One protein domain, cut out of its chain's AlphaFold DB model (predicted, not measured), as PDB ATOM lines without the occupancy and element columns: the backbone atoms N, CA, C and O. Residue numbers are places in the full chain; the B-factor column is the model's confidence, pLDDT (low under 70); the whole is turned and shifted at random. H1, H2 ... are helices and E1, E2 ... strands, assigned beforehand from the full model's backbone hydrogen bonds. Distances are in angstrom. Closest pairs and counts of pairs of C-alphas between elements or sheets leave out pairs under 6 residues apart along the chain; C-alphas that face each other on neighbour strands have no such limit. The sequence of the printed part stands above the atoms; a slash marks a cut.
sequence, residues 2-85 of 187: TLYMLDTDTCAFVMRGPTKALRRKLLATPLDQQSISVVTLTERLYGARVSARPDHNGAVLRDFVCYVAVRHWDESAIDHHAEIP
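Overview. This is residues 2 to 85 of the 187 residues of the protein "Type II toxin-antitoxin system VapC family toxin" of Pelomicrobium methylotrophicum (UniProt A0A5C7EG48). A small parallel sheet of three short strands, E1, E2 and E3, has a group of three helices, H1, H3 and H4, reaching away from it; H3 and H4 fold back on each other as a helical hairpin, and H1 meets both. H2 lies off to one side, near H1, and residues 74 to 85, with H5, stick out as an arm at one end of the longest axis, with the H3 and H4 hairpin toward the opposite end. The printed part has 84 residues, with five named helices and three named strands in the order E1 H1 H2 E2 H3 H4 E3 H5, and the sheet's order is E1 E2 E3. The class is mostly helix, and the whole is only just compact, close to loose, with a radius of gyration of the C-alphas of 13.8 A and spans of 37 by 32 by 23 A.

Along the chain. E1, residues 4 to 6, begins at C-alpha 4 (200.396, 193.841, 192.373). H1 is residues 8 to 16, H2 residues 20 to 28 and E2 residues 34 to 37, 10.6 A long. H3, residues 38 to 49, is 16.4 A long from C-alpha 38 (192.451, 203.103, 184.805), and H4, residues 54 to 65, is 16.3 A long. E3 is residues 69 to 71. H5, residues 75 to 83, is 12.9 A long and ends at C-alpha 83 (206.732, 197.224, 172.582).

Arrangement. E1 and E2 are parallel at 50 degrees, with N 6 and O 35 2.8 A apart, within hydrogen-bond range. E2, the inner strand, is parallel to E3 at 34 degrees, with N 71 and O 36 2.8 A apart, also within range. E1, H1 H2, E2 and E2, H3 H4, E3 are strand-helix-strand units, two parallel neighbour strands joined through helices, each with a right-handed crossover. H3 only grazes the sheet with residues 38 to 41, and H1 only grazes it with residues 8 to 14. H3, with residues 44 to 49 alone, touches H4 in a hairpin, opposite ways at a shallow tilt of 25 degrees; the closest C-alphas are those of Ala 48 and Asn 57, 5.2 A apart. H1 only just touches H3, with 3 pairs of C-alphas within 8 A, the closest those of Thr 8 and Thr 40 at 5.2 A, at a steep tilt of 48 degrees. H1 also only just touches H4, with 3 such pairs, the closest C-alphas being those of Met 15 and Val 60, 6.5 A apart. H1 and H2 are close but not clearly touching, their closest C-alphas, of Val 14 and Arg 23, 8.0 A apart. In H1, H2, H3, H4 and H5 every O i to N i+4 pair is within hydrogen-bond range.

Size, cuts and confidence. The two C-alphas farthest apart are those of Asp 55 and Glu 83, at 38.6 A. The printed part has no cut, and each link between named elements is tight. The mean pLDDT of the printed part is 93.5, and no printed residue is under 70.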
ATOM      1  N   THR A   2     207.288 195.268 195.968       89.44
ATOM      2  CA  THR A   2     206.536 194.693 194.838       89.44
ATOM      3  C   THR A   2     205.113 195.245 194.807       89.44
ATOM      4  O   THR A   2     204.434 195.241 195.831       89.44
ATOM      5  N   LEU A   3     204.662 195.704 193.638       93.69
ATOM      6  CA  LEU A   3     203.283 196.130 193.388       93.69
ATOM      7  C   LEU A   3     202.533 195.038 192.626       93.69
ATOM      8  O   LEU A   3     203.050 194.480 191.660       93.69
ATOM      9  N   TYR A   4     201.299 194.770 193.039       96.06
ATOM     10  CA  TYR A   4     200.396 193.841 192.373       96.06
ATOM     11  C   TYR A   4     199.299 194.633 191.664       96.06
ATOM     12  O   TYR A   4     198.532 195.361 192.297       96.06
ATOM     13  N   MET A   5     199.219 194.492 190.343       96.25
ATOM     14  CA  MET A   5     198.152 195.079 189.537       96.25
ATOM     15  C   MET A   5     197.125 193.997 189.196       96.25
ATOM     16  O   MET A   5     197.459 192.992 188.571       96.25
ATOM     17  N   LEU A   6     195.887 194.169 189.657       96.69
ATOM     18  CA  LEU A   6     194.797 193.228 189.421       96.69
ATOM     19  C   LEU A   6     194.212 193.454 188.023       96.69
ATOM     20  O   LEU A   6     193.857 194.579 187.670       96.69
ATOM     21  N   ASP A   7     194.063 192.374 187.258       95.44
ATOM     22  CA  ASP A   7     193.387 192.403 185.961       95.44
ATOM     23  C   ASP A   7     191.854 192.506 186.106       95.44
ATOM     24  O   ASP A   7     191.272 192.397 187.197       95.44
ATOM     25  N   THR A   8     191.172 192.719 184.980       94.19
ATOM     26  CA  THR A   8     189.714 192.889 184.944       94.19
ATOM     27  C   THR A   8     188.962 191.654 185.444       94.19
ATOM     28  O   THR A   8     187.970 191.787 186.175       94.19
ATOM     29  N   ASP A   9     189.425 190.453 185.096       93.81
ATOM     30  CA  ASP A   9     188.792 189.200 185.510       93.81
ATOM     31  C   ASP A   9     188.892 189.008 187.026       93.81
ATOM     32  O   ASP A   9     187.894 188.706 187.690       93.81
ATOM     33  N   THR A  10     190.070 189.254 187.595       94.25
ATOM     34  CA  THR A  10     190.340 189.200 189.031       94.25
ATOM     35  C   THR A  10     189.464 190.200 189.768       94.25
ATOM     36  O   THR A  10     188.774 189.807 190.709       94.25
ATOM     37  N   CYS A  11     189.377 191.449 189.300       95.31
ATOM     38  CA  CYS A  11     188.468 192.449 189.871       95.31
ATOM     39  C   CYS A  11     187.010 191.963 189.861       95.31
ATOM     40  O   CYS A  11     186.297 192.062 190.865       95.31
ATOM     41  N   ALA A  12     186.559 191.370 188.751       91.31
ATOM     42  CA  ALA A  12     185.220 190.801 188.657       91.31
ATOM     43  C   ALA A  12     185.010 189.625 189.627       91.31
ATOM     44  O   ALA A  12     183.910 189.457 190.159       91.31
ATOM     45  N   PHE A  13     186.016 188.781 189.862       92.38
ATOM     46  CA  PHE A  13     185.939 187.708 190.858       92.38
ATOM     47  C   PHE A  13     185.891 188.240 192.289       92.38
ATOM     48  O   PHE A  13     185.082 187.757 193.081       92.38
ATOM     49  N   VAL A  14     186.694 189.254 192.611       93.75
ATOM     50  CA  VAL A  14     186.687 189.887 193.936       93.75
ATOM     51  C   VAL A  14     185.319 190.487 194.243       93.75
ATOM     52  O   VAL A  14     184.730 190.169 195.275       93.75
ATOM     53  N   MET A  15     184.753 191.268 193.322       92.25
ATOM     54  CA  MET A  15     183.450 191.911 193.529       92.25
ATOM     55  C   MET A  15     182.277 190.921 193.632       92.25
ATOM     56  O   MET A  15     181.294 191.199 194.315       92.25
ATOM     57  N   ARG A  16     182.361 189.753 192.980       89.06
ATOM     58  CA  ARG A  16     181.313 188.712 193.037       89.06
ATOM     59  C   ARG A  16     181.420 187.789 194.253       89.06
ATOM     60  O   ARG A  16     180.493 187.021 194.503       89.06
ATOM     61  N   GLY A  17     182.527 187.850 194.987       90.25
ATOM     62  CA  GLY A  17     182.864 186.904 196.045       90.25
ATOM     63  C   GLY A  17     184.074 186.054 195.645       90.25
ATOM     64  O   GLY A  17     183.918 185.102 194.875       90.25
ATOM     65  N   PRO A  18     185.277 186.362 196.164       87.81
ATOM     66  CA  PRO A  18     186.491 185.651 195.793       87.81
ATOM     67  C   PRO A  18     186.511 184.237 196.382       87.81
ATOM     68  O   PRO A  18     185.935 183.960 197.439       87.81
ATOM     69  N   THR A  19     187.256 183.337 195.738       90.88
ATOM     70  CA  THR A  19     187.566 182.028 196.328       90.88
ATOM     71  C   THR A  19     188.369 182.187 197.619       90.88
ATOM     72  O   THR A  19     189.028 183.206 197.842       90.88
ATOM     73  N   LYS A  20     188.384 181.152 198.471       91.81
ATOM     74  CA  LYS A  20     189.194 181.155 199.705       91.81
ATOM     75  C   LYS A  20     190.676 181.430 199.423       91.81
ATOM     76  O   LYS A  20     191.316 182.157 200.177       91.81
ATOM     77  N   ALA A  21     191.204 180.868 198.333       92.38
ATOM     78  CA  ALA A  21     192.594 181.046 197.933       92.38
ATOM     79  C   ALA A  21     192.892 182.496 197.526       92.38
ATOM     80  O   ALA A  21     193.843 183.083 198.041       92.38
ATOM     81  N   LEU A  22     192.057 183.089 196.664       91.56
ATOM     82  CA  LEU A  22     192.221 184.481 196.243       91.56
ATOM     83  C   LEU A  22     192.053 185.438 197.427       91.56
ATOM     84  O   LEU A  22     192.879 186.321 197.626       91.56
ATOM     85  N   ARG A  23     191.050 185.207 198.279       91.69
ATOM     86  CA  ARG A  23     190.838 185.999 199.495       91.69
ATOM     87  C   ARG A  23     192.057 185.979 200.414       91.69
ATOM     88  O   ARG A  23     192.446 187.028 200.907       91.69
ATOM     89  N   ARG A  24     192.671 184.813 200.636       94.06
ATOM     90  CA  ARG A  24     193.885 184.708 201.458       94.06
ATOM     91  C   ARG A  24     195.034 185.526 200.867       94.06
ATOM     92  O   ARG A  24     195.705 186.217 201.618       94.06
ATOM     93  N   LYS A  25     195.233 185.483 199.543       93.69
ATOM     94  CA  LYS A  25     196.274 186.278 198.867       93.69
ATOM     95  C   LYS A  25     196.032 187.783 199.002       93.69
ATOM     96  O   LYS A  25     196.952 188.505 199.361       93.69
ATOM     97  N   LEU A  26     194.798 188.237 198.781       93.06
ATOM     98  CA  LEU A  26     194.432 189.655 198.906       93.06
ATOM     99  C   LEU A  26     194.600 190.181 200.334       93.06
ATOM    100  O   LEU A  26     195.007 191.316 200.513       93.06
ATOM    101  N   LEU A  27     194.310 189.356 201.346       92.50
ATOM    102  CA  LEU A  27     194.496 189.722 202.755       92.50
ATOM    103  C   LEU A  27     195.963 189.692 203.199       92.50
ATOM    104  O   LEU A  27     196.338 190.438 204.092       92.50
ATOM    105  N   ALA A  28     196.774 188.812 202.610       94.31
ATOM    106  CA  ALA A  28     198.206 188.736 202.893       94.31
ATOM    107  C   ALA A  28     199.006 189.850 202.199       94.31
ATOM    108  O   ALA A  28     200.154 190.090 202.560       94.31
ATOM    109  N   THR A  29     198.416 190.506 201.198       93.38
ATOM    110  CA  THR A  29     199.047 191.603 200.464       93.38
ATOM    111  C   THR A  29     198.628 192.932 201.101       93.38
ATOM    112  O   THR A  29     197.428 193.173 201.233       93.38
ATOM    113  N   PRO A  30     199.563 193.813 201.483       93.75
ATOM    114  CA  PRO A  30     199.243 195.167 201.937       93.75
ATOM    115  C   PRO A  30     198.383 195.940 200.921       93.75
ATOM    116  O   PRO A  30     198.511 195.735 199.714       93.75
ATOM    117  N   LEU A  31     197.477 196.805 201.388       92.31
ATOM    118  CA  LEU A  31     196.548 197.533 200.503       92.31
ATOM    119  C   LEU A  31     197.267 198.535 199.589       92.31
ATOM    120  O   LEU A  31     196.900 198.689 198.430       92.31
ATOM    121  N   ASP A  32     198.327 199.166 200.087       92.69
ATOM    122  CA  ASP A  32     199.208 200.068 199.334       92.69
ATOM    123  C   ASP A  32     200.009 199.349 198.232       92.69
ATOM    124  O   ASP A  32     200.494 199.983 197.295       92.69
ATOM    125  N   GLN A  33     200.101 198.018 198.305       95.56
ATOM    126  CA  GLN A  33     200.716 197.175 197.281       95.56
ATOM    127  C   GLN A  33     199.713 196.634 196.254       95.56
ATOM    128  O   GLN A  33     200.115 195.929 195.328       95.56
ATOM    129  N   GLN A  34     198.423 196.946 196.389       95.94
ATOM    130  CA  GLN A  34     197.370 196.486 195.486       95.94
ATOM    131  C   GLN A  34     196.876 197.628 194.608       95.94
ATOM    132  O   GLN A  34     196.540 198.715 195.080       95.94
ATOM    133  N   SER A  35     196.800 197.372 193.307       97.00
ATOM    134  CA  SER A  35     196.399 198.380 192.335       97.00
ATOM    135  C   SER A  35     195.554 197.814 191.201       97.00
ATOM    136  O   SER A  35     195.529 196.608 190.971       97.00
ATOM    137  N   ILE A  36     194.862 198.699 190.494       97.38
ATOM    138  CA  ILE A  36     194.187 198.433 189.221       97.38
ATOM    139  C   ILE A  36     194.591 199.507 188.216       97.38
ATOM    140  O   ILE A  36     194.898 200.634 188.607       97.38
ATOM    141  N   SER A  37     194.554 199.196 186.924       96.94
ATOM    142  CA  SER A  37     194.722 200.222 185.894       96.94
ATOM    143  C   SER A  37     193.441 201.044 185.721       96.94
ATOM    144  O   SER A  37     192.325 200.569 185.969       96.94
ATOM    145  N   VAL A  38     193.587 202.276 185.231       97.00
ATOM    146  CA  VAL A  38     192.451 203.103 184.805       97.00
ATOM    147  C   VAL A  38     191.639 202.414 183.699       97.00
ATOM    148  O   VAL A  38     190.421 202.552 183.674       97.00
ATOM    149  N   VAL A  39     192.279 201.599 182.851       95.38
ATOM    150  CA  VAL A  39     191.619 200.787 181.812       95.38
ATOM    151  C   VAL A  39     190.694 199.739 182.439       95.38
ATOM    152  O   VAL A  39     189.517 199.648 182.097       95.38
ATOM    153  N   THR A  40     191.170 198.997 183.441       97.06
ATOM    154  CA  THR A  40     190.326 198.045 184.174       97.06
ATOM    155  C   THR A  40     189.174 198.754 184.891       97.06
ATOM    156  O   THR A  40     188.046 198.252 184.909       97.06
ATOM    157  N   LEU A  41     189.411 199.941 185.458       97.81
ATOM    158  CA  LEU A  41     188.351 200.731 186.085       97.81
ATOM    159  C   LEU A  41     187.275 201.162 185.076       97.81
ATOM    160  O   LEU A  41     186.083 201.027 185.369       97.81
ATOM    161  N   THR A  42     187.658 201.652 183.892       97.25
ATOM    162  CA  THR A  42     186.704 202.097 182.863       97.25
ATOM    163  C   THR A  42     185.884 200.934 182.315       97.25
ATOM    164  O   THR A  42     184.654 201.034 182.266       97.25
ATOM    165  N   GLU A  43     186.510 199.791 182.020       96.81
ATOM    166  CA  GLU A  43     185.805 198.553 181.663       96.81
ATOM    167  C   GLU A  43     184.798 198.156 182.742       96.81
ATOM    168  O   GLU A  43     183.668 197.729 182.453       96.81
ATOM    169  N   ARG A  44     185.191 198.313 184.014       96.81
ATOM    170  CA  ARG A  44     184.330 197.927 185.123       96.81
ATOM    171  C   ARG A  44     183.154 198.855 185.337       96.81
ATOM    172  O   ARG A  44     182.049 198.350 185.567       96.81
ATOM    173  N   LEU A  45     183.363 200.158 185.192       97.06
ATOM    174  CA  LEU A  45     182.308 201.166 185.201       97.06
ATOM    175  C   LEU A  45     181.325 200.941 184.052       97.06
ATOM    176  O   LEU A  45     180.116 200.906 184.287       97.06
ATOM    177  N   TYR A  46     181.827 200.729 182.834       97.31
ATOM    178  CA  TYR A  46     180.988 200.440 181.674       97.31
ATOM    179  C   TYR A  46     180.141 199.189 181.909       97.31
ATOM    180  O   TYR A  46     178.913 199.238 181.836       97.31
ATOM    181  N   GLY A  47     180.776 198.083 182.303       95.12
ATOM    182  CA  GLY A  47     180.065 196.838 182.561       95.12
ATOM    183  C   GLY A  47     179.071 196.921 183.729       95.12
ATOM    184  O   GLY A  47     178.107 196.164 183.739       95.12
ATOM    185  N   ALA A  48     179.270 197.816 184.704       95.81
ATOM    186  CA  ALA A  48     178.271 198.085 185.739       95.81
ATOM    187  C   ALA A  48     177.057 198.827 185.155       95.81
ATOM    188  O   ALA A  48     175.927 198.387 185.374       95.81
ATOM    189  N   ARG A  49     177.282 199.881 184.355       97.31
ATOM    190  CA  ARG A  49     176.222 200.691 183.719       97.31
ATOM    191  C   ARG A  49     175.299 199.868 182.824       97.31
ATOM    192  O   ARG A  49     174.093 200.063 182.876       97.31
ATOM    193  N   VAL A  50     175.848 198.937 182.043       97.25
ATOM    194  CA  VAL A  50     175.060 198.110 181.104       97.25
ATOM    195  C   VAL A  50     174.526 196.808 181.716       97.25
ATOM    196  O   VAL A  50     173.935 195.984 181.022       97.25
ATOM    197  N   SER A  51     174.762 196.571 183.009       95.69
ATOM    198  CA  SER A  51     174.308 195.348 183.676       95.69
ATOM    199  C   SER A  51     172.812 195.373 184.002       95.69
ATOM    200  O   SER A  51     172.198 196.429 184.096       95.69
ATOM    201  N   ALA A  52     172.237 194.205 184.303       96.12
ATOM    202  CA  ALA A  52     170.850 194.095 184.772       96.12
ATOM    203  C   ALA A  52     170.587 194.769 186.139       96.12
ATOM    204  O   ALA A  52     169.439 194.877 186.558       96.12
ATOM    205  N   ARG A  53     171.639 195.154 186.880       95.56
ATOM    206  CA  ARG A  53     171.546 195.757 188.222       95.56
ATOM    207  C   ARG A  53     172.574 196.894 188.368       95.56
ATOM    208  O   ARG A  53     173.532 196.736 189.133       95.56
ATOM    209  N   PRO A  54     172.413 198.008 187.635       95.62
ATOM    210  CA  PRO A  54     173.439 199.043 187.516       95.62
ATOM    211  C   PRO A  54     173.757 199.729 188.846       95.62
ATOM    212  O   PRO A  54     174.932 199.850 189.190       95.62
ATOM    213  N   ASP A  55     172.746 200.070 189.650       95.94
ATOM    214  CA  ASP A  55     172.954 200.726 190.950       95.94
ATOM    215  C   ASP A  55     173.714 199.836 191.931       95.94
ATOM    216  O   ASP A  55     174.652 200.276 192.599       95.94
ATOM    217  N   HIS A  56     173.340 198.554 191.983       95.44
ATOM    218  CA  HIS A  56     174.000 197.575 192.838       95.44
ATOM    219  C   HIS A  56     175.459 197.386 192.426       95.44
ATOM    220  O   HIS A  56     176.354 197.550 193.249       95.44
ATOM    221  N   ASN A  57     175.708 197.081 191.150       95.00
ATOM    222  CA  ASN A  57     177.060 196.826 190.658       95.00
ATOM    223  C   ASN A  57     177.939 198.083 190.722       95.00
ATOM    224  O   ASN A  57     179.131 197.978 191.004       95.00
ATOM    225  N   GLY A  58     177.355 199.267 190.524       96.25
ATOM    226  CA  GLY A  58     178.034 200.543 190.727       96.25
ATOM    227  C   GLY A  58     178.430 200.770 192.186       96.25
ATOM    228  O   GLY A  58     179.545 201.212 192.441       96.25
ATOM    229  N   ALA A  59     177.564 200.431 193.147       96.06
ATOM    230  CA  ALA A  59     177.896 200.509 194.570       96.06
ATOM    231  C   ALA A  59     179.023 199.541 194.957       96.06
ATOM    232  O   ALA A  59     179.987 199.966 195.585       96.06
ATOM    233  N   VAL A  60     178.957 198.280 194.510       95.81
ATOM    234  CA  VAL A  60     180.027 197.297 194.764       95.81
ATOM    235  C   VAL A  60     181.368 197.769 194.195       95.81
ATOM    236  O   VAL A  60     182.393 197.639 194.859       95.81
ATOM    237  N   LEU A  61     181.366 198.336 192.984       96.56
ATOM    238  CA  LEU A  61     182.582 198.859 192.369       96.56
ATOM    239  C   LEU A  61     183.135 200.073 193.127       96.56
ATOM    240  O   LEU A  61     184.341 200.133 193.344       96.56
ATOM    241  N   ARG A  62     182.276 201.010 193.559       95.69
ATOM    242  CA  ARG A  62     182.695 202.159 194.383       95.69
ATOM    243  C   ARG A  62     183.332 201.717 195.698       95.69
ATOM    244  O   ARG A  62     184.383 202.229 196.052       95.69
ATOM    245  N   ASP A  63     182.733 200.745 196.377       94.69
ATOM    246  CA  ASP A  63     183.301 200.210 197.615       94.69
ATOM    247  C   ASP A  63     184.655 199.542 197.356       94.69
ATOM    248  O   ASP A  63     185.583 199.713 198.137       94.69
ATOM    249  N   PHE A  64     184.792 198.795 196.257       94.94
ATOM    250  CA  PHE A  64     186.040 198.121 195.898       94.94
ATOM    251  C   PHE A  64     187.195 199.101 195.642       94.94
ATOM    252  O   PHE A  64     188.291 198.884 196.157       94.94
ATOM    253  N   VAL A  65     186.961 200.189 194.898       95.56
ATOM    254  CA  VAL A  65     188.025 201.155 194.558       95.56
ATOM    255  C   VAL A  65     188.549 201.941 195.761       95.56
ATOM    256  O   VAL A  65     189.638 202.491 195.685       95.56
ATOM    257  N   CYS A  66     187.842 201.942 196.896       94.44
ATOM    258  CA  CYS A  66     188.355 202.510 198.145       94.44
ATOM    259  C   CYS A  66     189.554 201.734 198.727       94.44
ATOM    260  O   CYS A  66     190.226 202.249 199.616       94.44
ATOM    261  N   TYR A  67     189.809 200.503 198.266       92.62
ATOM    262  CA  TYR A  67     190.832 199.609 198.828       92.62
ATOM    263  C   TYR A  67     191.983 199.288 197.870       92.62
ATOM    264  O   TYR A  67     192.861 198.509 198.230       92.62
ATOM    265  N   VAL A  68     191.980 199.843 196.656       95.19
ATOM    266  CA  VAL A  68     193.025 199.605 195.651       95.19
ATOM    267  C   VAL A  68     193.477 200.925 195.043       95.19
ATOM    268  O   VAL A  68     192.663 201.803 194.768       95.19
ATOM    269  N   ALA A  69     194.777 201.065 194.798       95.81
ATOM    270  CA  ALA A  69     195.296 202.227 194.090       95.81
ATOM    271  C   ALA A  69     194.905 202.169 192.603       95.81
ATOM    272  O   ALA A  69     195.083 201.142 191.947       95.81
ATOM    273  N   VAL A  70     194.415 203.274 192.042       96.38
ATOM    274  CA  VAL A  70     194.148 203.377 190.599       96.38
ATOM    275  C   VAL A  70     195.378 203.961 189.912       96.38
ATOM    276  O   VAL A  70     195.813 205.064 190.238       96.38
ATOM    277  N   ARG A  71     195.959 203.213 188.973       95.25
ATOM    278  CA  ARG A  71     197.121 203.633 188.183       95.25
ATOM    279  C   ARG A  71     196.669 204.221 186.854       95.25
ATOM    280  O   ARG A  71     195.918 203.587 186.110       95.25
ATOM    281  N   HIS A  72     197.124 205.435 186.577       94.00
ATOM    282  CA  HIS A  72     196.884 206.101 185.305       94.00
ATOM    283  C   HIS A  72     197.756 205.501 184.207       94.00
ATOM    284  O   HIS A  72     198.782 204.884 184.477       94.00
ATOM    285  N   TRP A  73     197.299 205.668 182.972       91.75
ATOM    286  CA  TRP A  73     198.061 205.311 181.792       91.75
ATOM    287  C   TRP A  73     198.780 206.567 181.306       91.75
ATOM    288  O   TRP A  73     198.151 207.432 180.698       91.75
ATOM    289  N   ASP A  74     200.047 206.708 181.676       90.31
ATOM    290  CA  ASP A  74     200.900 207.825 181.266       90.31
ATOM    291  C   ASP A  74     201.718 207.470 180.013       90.31
ATOM    292  O   ASP A  74     201.600 206.370 179.473       90.31
ATOM    293  N   GLU A  75     202.528 208.415 179.535       90.19
ATOM    294  CA  GLU A  75     203.382 208.238 178.352       90.19
ATOM    295  C   GLU A  75     204.288 207.007 178.482       90.19
ATOM    296  O   GLU A  75     204.389 206.218 177.546       90.19
ATOM    297  N   SER A  76     204.828 206.746 179.678       88.81
ATOM    298  CA  SER A  76     205.673 205.571 179.906       88.81
ATOM    299  C   SER A  76     204.908 204.261 179.705       88.81
ATOM    300  O   SER A  76     205.439 203.312 179.130       88.81
ATOM    301  N   ALA A  77     203.638 204.199 180.117       88.81
ATOM    302  CA  ALA A  77     202.794 203.030 179.898       88.81
ATOM    303  C   ALA A  77     202.459 202.817 178.411       88.81
ATOM    304  O   ALA A  77     202.271 201.677 177.988       88.81
ATOM    305  N   ILE A  78     202.386 203.891 177.616       88.06
ATOM    306  CA  ILE A  78     202.168 203.818 176.163       88.06
ATOM    307  C   ILE A  78     203.374 203.178 175.482       88.06
ATOM    308  O   ILE A  78     203.182 202.220 174.734       88.06
ATOM    309  N   ASP A  79     204.584 203.650 175.785       89.12
ATOM    310  CA  ASP A  79     205.816 203.137 175.178       89.12
ATOM    311  C   ASP A  79     205.980 201.639 175.453       89.12
ATOM    312  O   ASP A  79     206.087 200.832 174.528       89.12
ATOM    313  N   HIS A  80     205.846 201.236 176.721       87.50
ATOM    314  CA  HIS A  80     205.924 199.825 177.103       87.50
ATOM    315  C   HIS A  80     204.839 198.980 176.431       87.50
ATOM    316  O   HIS A  80     205.072 197.826 176.083       87.50
ATOM    317  N   HIS A  81     203.633 199.521 176.251       86.19
ATOM    318  CA  HIS A  81     202.556 198.788 175.598       86.19
ATOM    319  C   HIS A  81     202.758 198.663 174.085       86.19
ATOM    320  O   HIS A  81     202.338 197.663 173.505       86.19
ATOM    321  N   ALA A  82     203.396 199.644 173.444       86.56
ATOM    322  CA  ALA A  82     203.740 199.588 172.026       86.56
ATOM    323  C   ALA A  82     204.811 198.524 171.730       86.56
ATOM    324  O   ALA A  82     204.794 197.918 170.660       86.56
ATOM    325  N   GLU A  83     205.702 198.261 172.688       88.38
ATOM    326  CA  GLU A  83     206.732 197.224 172.582       88.38
ATOM    327  C   GLU A  83     206.184 195.799 172.720       88.38
ATOM    328  O   GLU A  83     206.812 194.856 172.237       88.38
ATOM    329  N   ILE A  84     205.018 195.617 173.357       85.56
ATOM    330  CA  ILE A  84     204.398 194.296 173.503       85.56
ATOM    331  C   ILE A  84     203.945 193.825 172.115       85.56
ATOM    332  O   ILE A  84     202.998 194.386 171.552       85.56
ATOM    333  N   PRO A  85     204.548 192.758 171.555       76.56
ATOM    334  CA  PRO A  85     204.148 192.266 170.250       76.56
ATOM    335  C   PRO A  85     202.702 191.788 170.327       76.56
ATOM    336  O   PRO A  85     202.360 190.919 171.135       76.56
TER     337      PRO A  85